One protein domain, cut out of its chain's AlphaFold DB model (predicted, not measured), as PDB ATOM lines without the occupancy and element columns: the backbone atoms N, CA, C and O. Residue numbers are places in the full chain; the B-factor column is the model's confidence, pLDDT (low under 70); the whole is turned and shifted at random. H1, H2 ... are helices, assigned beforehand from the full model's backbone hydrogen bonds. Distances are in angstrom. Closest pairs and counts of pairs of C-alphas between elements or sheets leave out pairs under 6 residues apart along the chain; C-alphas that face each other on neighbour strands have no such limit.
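Overview. This is residues 3 to 37 and 63 to 101 of the 102 residues of a protein of Caproiciproducens sp. 7D4C2 (UniProt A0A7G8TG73). The longest helix, H3, reaches away from a small body of loops that holds H1 and short H2, and residues 92 to 101, of which 92 to 99 belong to H3, stick out as an arm. Within the body, residues 27 to 28 and 76 to 77 of two long loops pair side by side, parallel. The printed part has 74 residues with three named helices, H1, H2, H3 along the chain, and no named strand; the class is all helix, though only 32 residues are in named elements. It is only just compact, close to loose, with a radius of gyration of the C-alphas of 13.4 A and spans of 44 by 28 by 20 A.

Along the chain. H3, residues 84 to 99, is 22.9 A long and ends at C-alpha 99 (50.029, 30.077, 55.790). H1, residues 10 to 21, is 16.3 A long and begins at C-alpha 10 (33.700, 13.316, 30.464). H2 is residues 67 to 70.

Arrangement. H3 is apart from H1 and from H2, and H1 is apart from H2. Every O i to N i+4 pair is within hydrogen-bond range in H1 and H3; H2 is too short for one.

Size, cuts and confidence. Residues 38 to 62 are not printed, a gap of 16.1 A between C-alphas 37 and 63. The link H2 to H3 is long. Residues 98 to 101 are under pLDDT 70.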
ATOM      1  N   PHE A   3      32.818  23.823  39.399       79.12
ATOM      2  CA  PHE A   3      31.726  23.324  38.560       79.12
ATOM      3  C   PHE A   3      30.446  24.126  38.780       79.12
ATOM      4  O   PHE A   3      30.186  24.664  39.851       79.12
ATOM      5  N   LYS A   4      29.632  24.191  37.733       74.69
ATOM      6  CA  LYS A   4      28.270  24.725  37.766       74.69
ATOM      7  C   LYS A   4      27.310  23.570  37.504       74.69
ATOM      8  O   LYS A   4      27.731  22.608  36.864       74.69
ATOM      9  N   SER A   5      26.055  23.668  37.931       72.31
ATOM     10  CA  SER A   5      25.040  22.656  37.615       72.31
ATOM     11  C   SER A   5      24.986  22.281  36.117       72.31
ATOM     12  O   SER A   5      25.305  23.084  35.229       72.31
ATOM     13  N   GLY A   6      24.615  21.024  35.837       76.31
ATOM     14  CA  GLY A   6      24.451  20.495  34.475       76.31
ATOM     15  C   GLY A   6      25.719  19.944  33.809       76.31
ATOM     16  O   GLY A   6      25.803  19.940  32.585       76.31
ATOM     17  N   ARG A   7      26.732  19.519  34.577       83.56
ATOM     18  CA  ARG A   7      27.959  18.893  34.040       83.56
ATOM     19  C   ARG A   7      27.810  17.379  34.040       83.56
ATOM     20  O   ARG A   7      27.429  16.816  35.055       83.56
ATOM     21  N   ASN A   8      28.096  16.758  32.907       85.19
ATOM     22  CA  ASN A   8      27.858  15.345  32.627       85.19
ATOM     23  C   ASN A   8      28.942  14.782  31.691       85.19
ATOM     24  O   ASN A   8      29.802  15.525  31.198       85.19
ATOM     25  N   SER A   9      28.910  13.469  31.444       86.81
ATOM     26  CA  SER A   9      29.861  12.761  30.576       86.81
ATOM     27  C   SER A   9      31.321  12.966  31.023       86.81
ATOM     28  O   SER A   9      31.623  12.898  32.212       86.81
ATOM     29  N   SER A  10      32.268  13.238  30.121       89.06
ATOM     30  CA  SER A  10      33.700  13.316  30.464       89.06
ATOM     31  C   SER A  10      34.038  14.359  31.538       89.06
ATOM     32  O   SER A  10      34.979  14.164  32.308       89.06
ATOM     33  N   ALA A  11      33.280  15.459  31.613       91.06
ATOM     34  CA  ALA A  11      33.463  16.461  32.663       91.06
ATOM     35  C   ALA A  11      33.078  15.909  34.041       91.06
ATOM     36  O   ALA A  11      33.741  16.225  35.027       91.06
ATOM     37  N   GLU A  12      32.048  15.062  34.089       91.56
ATOM     38  CA  GLU A  12      31.667  14.348  35.301       91.56
ATOM     39  C   GLU A  12      32.703  13.287  35.674       91.56
ATOM     40  O   GLU A  12      33.144  13.235  36.818       91.56
ATOM     41  N   GLY A  13      33.171  12.496  34.705       92.38
ATOM     42  CA  GLY A  13      34.223  11.510  34.954       92.38
ATOM     43  C   GLY A  13      35.485  12.142  35.551       92.38
ATOM     44  O   GLY A  13      36.082  11.602  36.485       92.38
ATOM     45  N   PHE A  14      35.861  13.335  35.081       92.31
ATOM     46  CA  PHE A  14      36.999  14.064  35.635       92.31
ATOM     47  C   PHE A  14      36.714  14.672  37.019       92.31
ATOM     48  O   PHE A  14      37.600  14.649  37.877       92.31
ATOM     49  N   ALA A  15      35.495  15.160  37.277       92.50
ATOM     50  CA  ALA A  15      35.080  15.589  38.616       92.50
ATOM     51  C   ALA A  15      35.190  14.423  39.608       92.50
ATOM     52  O   ALA A  15      35.854  14.526  40.638       92.50
ATOM     53  N   HIS A  16      34.620  13.279  39.248       92.88
ATOM     54  CA  HIS A  16      34.652  12.072  40.054       92.88
ATOM     55  C   HIS A  16      36.084  11.614  40.357       92.88
ATOM     56  O   HIS A  16      36.419  11.348  41.512       92.88
ATOM     57  N   PHE A  17      36.957  11.607  39.344       92.81
ATOM     58  CA  PHE A  17      38.381  11.314  39.508       92.81
ATOM     59  C   PHE A  17      39.052  12.258  40.514       92.81
ATOM     60  O   PHE A  17      39.757  11.794  41.413       92.81
ATOM     61  N   CYS A  18      38.828  13.572  40.391       93.75
ATOM     62  CA  CYS A  18      39.405  14.555  41.310       93.75
ATOM     63  C   CYS A  18      39.004  14.270  42.758       93.75
ATOM     64  O   CYS A  18      39.861  14.308  43.643       93.75
ATOM     65  N   LYS A  19      37.729  13.927  42.979       90.38
ATOM     66  CA  LYS A  19      37.192  13.617  44.306       90.38
ATOM     67  C   LYS A  19      37.771  12.325  44.870       90.38
ATOM     68  O   LYS A  19      38.242  12.307  46.001       90.38
ATOM     69  N   GLN A  20      37.758  11.248  44.084       90.94
ATOM     70  CA  GLN A  20      38.220   9.932  44.530       90.94
ATOM     71  C   GLN A  20      39.716   9.894  44.836       90.94
ATOM     72  O   GLN A  20      40.140   9.198  45.755       90.94
ATOM     73  N   THR A  21      40.520  10.623  44.064       93.25
ATOM     74  CA  THR A  21      41.983  10.617  44.211       93.25
ATOM     75  C   THR A  21      42.509  11.706  45.139       93.25
ATOM     76  O   THR A  21      43.676  11.665  45.520       93.25
ATOM     77  N   GLY A  22      41.683  12.700  45.479       92.25
ATOM     78  CA  GLY A  22      42.132  13.908  46.168       92.25
ATOM     79  C   GLY A  22      43.003  14.822  45.299       92.25
ATOM     80  O   GLY A  22      43.692  15.688  45.832       92.25
ATOM     81  N   PHE A  23      42.993  14.648  43.971       95.06
ATOM     82  CA  PHE A  23      43.797  15.448  43.042       95.06
ATOM     83  C   PHE A  23      43.454  16.945  43.096       95.06
ATOM     84  O   PHE A  23      44.337  17.790  42.950       95.06
ATOM     85  N   ALA A  24      42.181  17.288  43.315       93.44
ATOM     86  CA  ALA A  24      41.743  18.672  43.453       93.44
ATOM     87  C   ALA A  24      40.489  18.781  44.324       93.44
ATOM     88  O   ALA A  24      39.605  17.934  44.248       93.44
ATOM     89  N   THR A  25      40.372  19.884  45.068       93.94
ATOM     90  CA  THR A  25      39.128  20.261  45.752       93.94
ATOM     91  C   THR A  25      38.083  20.712  44.737       93.94
ATOM     92  O   THR A  25      38.351  21.585  43.901       93.94
ATOM     93  N   ILE A  26      36.888  20.144  44.823       93.44
ATOM     94  CA  ILE A  26      35.749  20.424  43.955       93.44
ATOM     95  C   ILE A  26      34.842  21.449  44.626       93.44
ATOM     96  O   ILE A  26      34.356  21.234  45.734       93.44
ATOM     97  N   VAL A  27      34.591  22.555  43.935       94.56
ATOM     98  CA  VAL A  27      33.761  23.665  44.408       94.56
ATOM     99  C   VAL A  27      32.614  23.862  43.429       94.56
ATOM    100  O   VAL A  27      32.857  23.905  42.222       94.56
ATOM    101  N   GLY A  28      31.379  23.986  43.904       93.06
ATOM    102  CA  GLY A  28      30.245  24.166  42.998       93.06
ATOM    103  C   GLY A  28      28.946  23.545  43.473       93.06
ATOM    104  O   GLY A  28      28.705  23.411  44.667       93.06
ATOM    105  N   ASP A  29      28.137  23.140  42.501       91.19
ATOM    106  CA  ASP A  29      26.946  22.314  42.697       91.19
ATOM    107  C   ASP A  29      27.270  20.837  42.414       91.19
ATOM    108  O   ASP A  29      28.259  20.556  41.723       91.19
ATOM    109  N   PRO A  30      26.436  19.886  42.879       90.75
ATOM    110  CA  PRO A  30      26.469  18.519  42.377       90.75
ATOM    111  C   PRO A  30      26.394  18.494  40.851       90.75
ATOM    112  O   PRO A  30      25.667  19.269  40.217       90.75
ATOM    113  N   THR A  31      27.176  17.608  40.255       92.50
ATOM    114  CA  THR A  31      27.109  17.359  38.819       92.50
ATOM    115  C   THR A  31      25.848  16.565  38.469       92.50
ATOM    116  O   THR A  31      25.069  16.176  39.335       92.50
ATOM    117  N   ASN A  32      25.618  16.347  37.176       91.44
ATOM    118  CA  ASN A  32      24.401  15.721  36.669       91.44
ATOM    119  C   ASN A  32      24.578  14.229  36.325       91.44
ATOM    120  O   ASN A  32      23.686  13.664  35.700       91.44
ATOM    121  N   GLY A  33      25.721  13.626  36.678       90.00
ATOM    122  CA  GLY A  33      25.984  12.195  36.496       90.00
ATOM    123  C   GLY A  33      26.423  11.759  35.091       90.00
ATOM    124  O   GLY A  33      26.818  12.581  34.254       90.00
ATOM    125  N   ASP A  34      26.374  10.443  34.865       86.81
ATOM    126  CA  ASP A  34      26.647   9.745  33.589       86.81
ATOM    127  C   ASP A  34      28.085   9.900  33.055       86.81
ATOM    128  O   ASP A  34      28.345   9.918  31.851       86.81
ATOM    129  N   GLY A  35      29.061  10.111  33.944       85.88
ATOM    130  CA  GLY A  35      30.450  10.367  33.535       85.88
ATOM    131  C   GLY A  35      31.434   9.223  33.733       85.88
ATOM    132  O   GLY A  35      32.540   9.283  33.197       85.88
ATOM    133  N   ILE A  36      31.064   8.211  34.519       89.12
ATOM    134  CA  ILE A  36      31.978   7.150  34.983       89.12
ATOM    135  C   ILE A  36      31.614   5.752  34.464       89.12
ATOM    136  O   ILE A  36      32.343   4.794  34.716       89.12
ATOM    137  N   GLY A  37      30.474   5.626  33.779       83.88
ATOM    138  CA  GLY A  37      30.009   4.381  33.171       83.88
ATOM    139  C   GLY A  37      30.601   4.131  31.782       83.88
ATOM    140  O   GLY A  37      31.473   4.858  31.303       83.88
ATOM    141  N   ASP A  63      30.064   6.582  48.125       88.69
ATOM    142  CA  ASP A  63      29.073   6.179  49.129       88.69
ATOM    143  C   ASP A  63      28.193   4.992  48.682       88.69
ATOM    144  O   ASP A  63      27.332   4.539  49.435       88.69
ATOM    145  N   GLY A  64      28.409   4.473  47.469       89.25
ATOM    146  CA  GLY A  64      27.623   3.405  46.856       89.25
ATOM    147  C   GLY A  64      26.341   3.878  46.163       89.25
ATOM    148  O   GLY A  64      25.615   3.043  45.623       89.25
ATOM    149  N   GLY A  65      26.052   5.183  46.152       91.62
ATOM    150  CA  GLY A  65      24.904   5.757  45.452       91.62
ATOM    151  C   GLY A  65      25.052   5.730  43.929       91.62
ATOM    152  O   GLY A  65      26.154   5.649  43.390       91.62
ATOM    153  N   SER A  66      23.928   5.824  43.217       91.62
ATOM    154  CA  SER A  66      23.901   5.923  41.752       91.62
ATOM    155  C   SER A  66      24.481   7.260  41.283       91.62
ATOM    156  O   SER A  66      23.906   8.317  41.547       91.62
ATOM    157  N   ASN A  67      25.596   7.231  40.550       92.44
ATOM    158  CA  ASN A  67      26.174   8.451  39.986       92.44
ATOM    159  C   ASN A  67      25.249   9.091  38.937       92.44
ATOM    160  O   ASN A  67      25.190  10.309  38.849       92.44
ATOM    161  N   GLU A  68      24.481   8.287  38.200       91.50
ATOM    162  CA  GLU A  68      23.460   8.763  37.253       91.50
ATOM    163  C   GLU A  68      22.379   9.621  37.918       91.50
ATOM    164  O   GLU A  68      21.869  10.566  37.325       91.50
ATOM    165  N   GLU A  69      22.003   9.277  39.149       91.56
ATOM    166  CA  GLU A  69      20.900   9.930  39.856       91.56
ATOM    167  C   GLU A  69      21.375  11.127  40.683       91.56
ATOM    168  O   GLU A  69      20.704  12.158  40.729       91.56
ATOM    169  N   PHE A  70      22.535  10.995  41.331       92.12
ATOM    170  CA  PHE A  70      23.013  11.966  42.319       92.12
ATOM    171  C   PHE A  70      24.223  12.785  41.860       92.12
ATOM    172  O   PHE A  70      24.533  13.806  42.477       92.12
ATOM    173  N   GLY A  71      24.920  12.347  40.806       92.75
ATOM    174  CA  GLY A  71      26.180  12.934  40.355       92.75
ATOM    175  C   GLY A  71      27.293  12.871  41.401       92.75
ATOM    176  O   GLY A  71      27.176  12.247  42.457       92.75
ATOM    177  N   THR A  72      28.398  13.547  41.112       92.38
ATOM    178  CA  THR A  72      29.497  13.782  42.044       92.38
ATOM    179  C   THR A  72      29.191  15.016  42.889       92.38
ATOM    180  O   THR A  72      29.115  16.142  42.394       92.38
ATOM    181  N   THR A  73      29.046  14.814  44.199       92.31
ATOM    182  CA  THR A  73      28.874  15.907  45.164       92.31
ATOM    183  C   THR A  73      30.158  16.742  45.261       92.31
ATOM    184  O   THR A  73      31.243  16.162  45.357       92.31
ATOM    185  N   PRO A  74      30.091  18.083  45.293       92.56
ATOM    186  CA  PRO A  74      31.264  18.925  45.516       92.56
ATOM    187  C   PRO A  74      31.841  18.715  46.923       92.56
ATOM    188  O   PRO A  74      31.170  18.207  47.820       92.56
ATOM    189  N   ASP A  75      33.102  19.089  47.124       93.19
ATOM    190  CA  ASP A  75      33.702  19.151  48.463       93.19
ATOM    191  C   ASP A  75      33.273  20.431  49.183       93.19
ATOM    192  O   ASP A  75      33.016  20.416  50.384       93.19
ATOM    193  N   VAL A  76      33.158  21.534  48.433       94.19
ATOM    194  CA  VAL A  76      32.668  22.820  48.933       94.19
ATOM    195  C   VAL A  76      31.480  23.288  48.087       94.19
ATOM    196  O   VAL A  76      31.665  23.636  46.917       94.19
ATOM    197  N   PRO A  77      30.256  23.315  48.640       92.56
ATOM    198  CA  PRO A  77      29.110  23.876  47.942       92.56
ATOM    199  C   PRO A  77      29.212  25.405  47.838       92.56
ATOM    200  O   PRO A  77      29.801  26.059  48.701       92.56
ATOM    201  N   CYS A  78      28.615  25.986  46.797       88.44
ATOM    202  CA  CYS A  78      28.499  27.441  46.680       88.44
ATOM    203  C   CYS A  78      27.540  28.014  47.732       88.44
ATOM    204  O   CYS A  78      26.448  27.488  47.952       88.44
ATOM    205  N   GLU A  79      27.914  29.142  48.339       85.69
ATOM    206  CA  GLU A  79      26.981  29.923  49.156       85.69
ATOM    207  C   GLU A  79      25.883  30.549  48.274       85.69
ATOM    208  O   GLU A  79      26.142  30.894  47.114       85.69
ATOM    209  N   PRO A  80      24.661  30.762  48.801       84.31
ATOM    210  CA  PRO A  80      23.597  31.430  48.058       84.31
ATOM    211  C   PRO A  80      24.057  32.784  47.498       84.31
ATOM    212  O   PRO A  80      24.490  33.662  48.242       84.31
ATOM    213  N   GLY A  81      23.944  32.963  46.180       85.38
ATOM    214  CA  GLY A  81      24.325  34.203  45.495       85.38
ATOM    215  C   GLY A  81      25.796  34.302  45.078       85.38
ATOM    216  O   GLY A  81      26.155  35.283  44.429       85.38
ATOM    217  N   LYS A  82      26.632  33.301  45.382       88.19
ATOM    218  CA  LYS A  82      27.993  33.184  44.842       88.19
ATOM    219  C   LYS A  82      28.055  32.134  43.744       88.19
ATOM    220  O   LYS A  82      27.349  31.130  43.782       88.19
ATOM    221  N   ASP A  83      28.924  32.364  42.765       90.50
ATOM    222  CA  ASP A  83      29.279  31.329  41.803       90.50
ATOM    223  C   ASP A  83      30.482  30.503  42.291       90.50
ATOM    224  O   ASP A  83      31.130  30.797  43.305       90.50
ATOM    225  N   ALA A  84      30.763  29.424  41.564       91.31
ATOM    226  CA  ALA A  84      31.835  28.510  41.919       91.31
ATOM    227  C   ALA A  84      33.219  29.163  41.807       91.31
ATOM    228  O   ALA A  84      34.110  28.809  42.570       91.31
ATOM    229  N   LEU A  85      33.406  30.121  40.892       92.25
ATOM    230  CA  LEU A  85      34.683  30.811  40.727       92.25
ATOM    231  C   LEU A  85      34.959  31.729  41.918       92.25
ATOM    232  O   LEU A  85      36.048  31.673  42.478       92.25
ATOM    233  N   GLN A  86      33.974  32.520  42.333       92.81
ATOM    234  CA  GLN A  86      34.100  33.404  43.482       92.81
ATOM    235  C   GLN A  86      34.381  32.599  44.751       92.81
ATOM    236  O   GLN A  86      35.317  32.902  45.479       92.81
ATOM    237  N   THR A  87      33.644  31.506  44.960       92.56
ATOM    238  CA  THR A  87      33.884  30.601  46.093       92.56
ATOM    239  C   THR A  87      35.290  29.990  46.032       92.56
ATOM    240  O   THR A  87      35.980  29.926  47.043       92.56
ATOM    241  N   CYS A  88      35.750  29.576  44.845       92.94
ATOM    242  CA  CYS A  88      37.113  29.084  44.637       92.94
ATOM    243  C   CYS A  88      38.175  30.139  45.007       92.94
ATOM    244  O   CYS A  88      39.141  29.800  45.688       92.94
ATOM    245  N   LEU A  89      38.015  31.394  44.573       93.50
ATOM    246  CA  LEU A  89      38.959  32.481  44.861       93.50
ATOM    247  C   LEU A  89      38.994  32.809  46.358       93.50
ATOM    248  O   LEU A  89      40.075  32.830  46.942       93.50
ATOM    249  N   ASP A  90      37.823  32.935  46.992       92.31
ATOM    250  CA  ASP A  90      37.701  33.170  48.436       92.31
ATOM    251  C   ASP A  90      38.433  32.079  49.254       92.31
ATOM    252  O   ASP A  90      38.993  32.350  50.318       92.31
ATOM    253  N   LEU A  91      38.421  30.820  48.789       91.75
ATOM    254  CA  LEU A  91      39.113  29.705  49.448       91.75
ATOM    255  C   LEU A  91      40.634  29.779  49.298       91.75
ATOM    256  O   LEU A  91      41.348  29.439  50.242       91.75
ATOM    257  N   ILE A  92      41.121  30.192  48.129       93.56
ATOM    258  CA  ILE A  92      42.556  30.347  47.870       93.56
ATOM    259  C   ILE A  92      43.108  31.474  48.749       93.56
ATOM    260  O   ILE A  92      44.055  31.246  49.496       93.56
ATOM    261  N   GLU A  93      42.446  32.634  48.774       93.94
ATOM    262  CA  GLU A  93      42.862  33.776  49.602       93.94
ATOM    263  C   GLU A  93      42.901  33.435  51.100       93.94
ATOM    264  O   GLU A  93      43.846  33.794  51.808       93.94
ATOM    265  N   LYS A  94      41.899  32.697  51.601       91.25
ATOM    266  CA  LYS A  94      41.872  32.232  52.999       91.25
ATOM    267  C   LYS A  94      43.029  31.289  53.321       91.25
ATOM    268  O   LYS A  94      43.557  31.342  54.431       91.25
ATOM    269  N   ARG A  95      43.405  30.419  52.380       86.31
ATOM    270  CA  ARG A  95      44.505  29.468  52.562       86.31
ATOM    271  C   ARG A  95      45.847  30.195  52.620       86.31
ATOM    272  O   ARG A  95      46.583  29.992  53.585       86.31
ATOM    273  N   ASP A  96      46.082  31.117  51.695       84.88
ATOM    274  CA  ASP A  96      47.319  31.902  51.628       84.88
ATOM    275  C   ASP A  96      47.508  32.779  52.884       84.88
ATOM    276  O   ASP A  96      48.606  32.874  53.436       84.88
ATOM    277  N   GLY A  97      46.426  33.367  53.411       74.12
ATOM    278  CA  GLY A  97      46.462  34.132  54.664       74.12
ATOM    279  C   GLY A  97      46.712  33.282  55.918       74.12
ATOM    280  O   GLY A  97      47.327  33.755  56.877       74.12
ATOM    281  N   SER A  98      46.270  32.020  55.922       65.12
ATOM    282  CA  SER A  98      46.524  31.089  57.031       65.12
ATOM    283  C   SER A  98      47.966  30.573  57.058       65.12
ATOM    284  O   SER A  98      48.514  30.372  58.139       65.12
ATOM    285  N   GLU A  99      48.608  30.437  55.893       58.50
ATOM    286  CA  GLU A  99      50.029  30.077  55.790       58.50
ATOM    287  C   GLU A  99      50.959  31.252  56.135       58.50
ATOM    288  O   GLU A  99      52.051  31.026  56.641       58.50
ATOM    289  N   ALA A 100      50.513  32.504  55.972       54.47
ATOM    290  CA  ALA A 100      51.256  33.699  56.394       54.47
ATOM    291  C   ALA A 100      51.266  33.947  57.921       54.47
ATOM    292  O   ALA A 100      51.898  34.896  58.387       54.47
ATOM    293  N   SER A 101      50.542  33.132  58.697       51.50
ATOM    294  CA  SER A 101      50.403  33.255  60.160       51.50
ATOM    295  C   SER A 101      51.262  32.249  60.952       51.50
ATOM    296  O   SER A 101      51.122  32.167  62.176       51.50
TER     297      SER A 101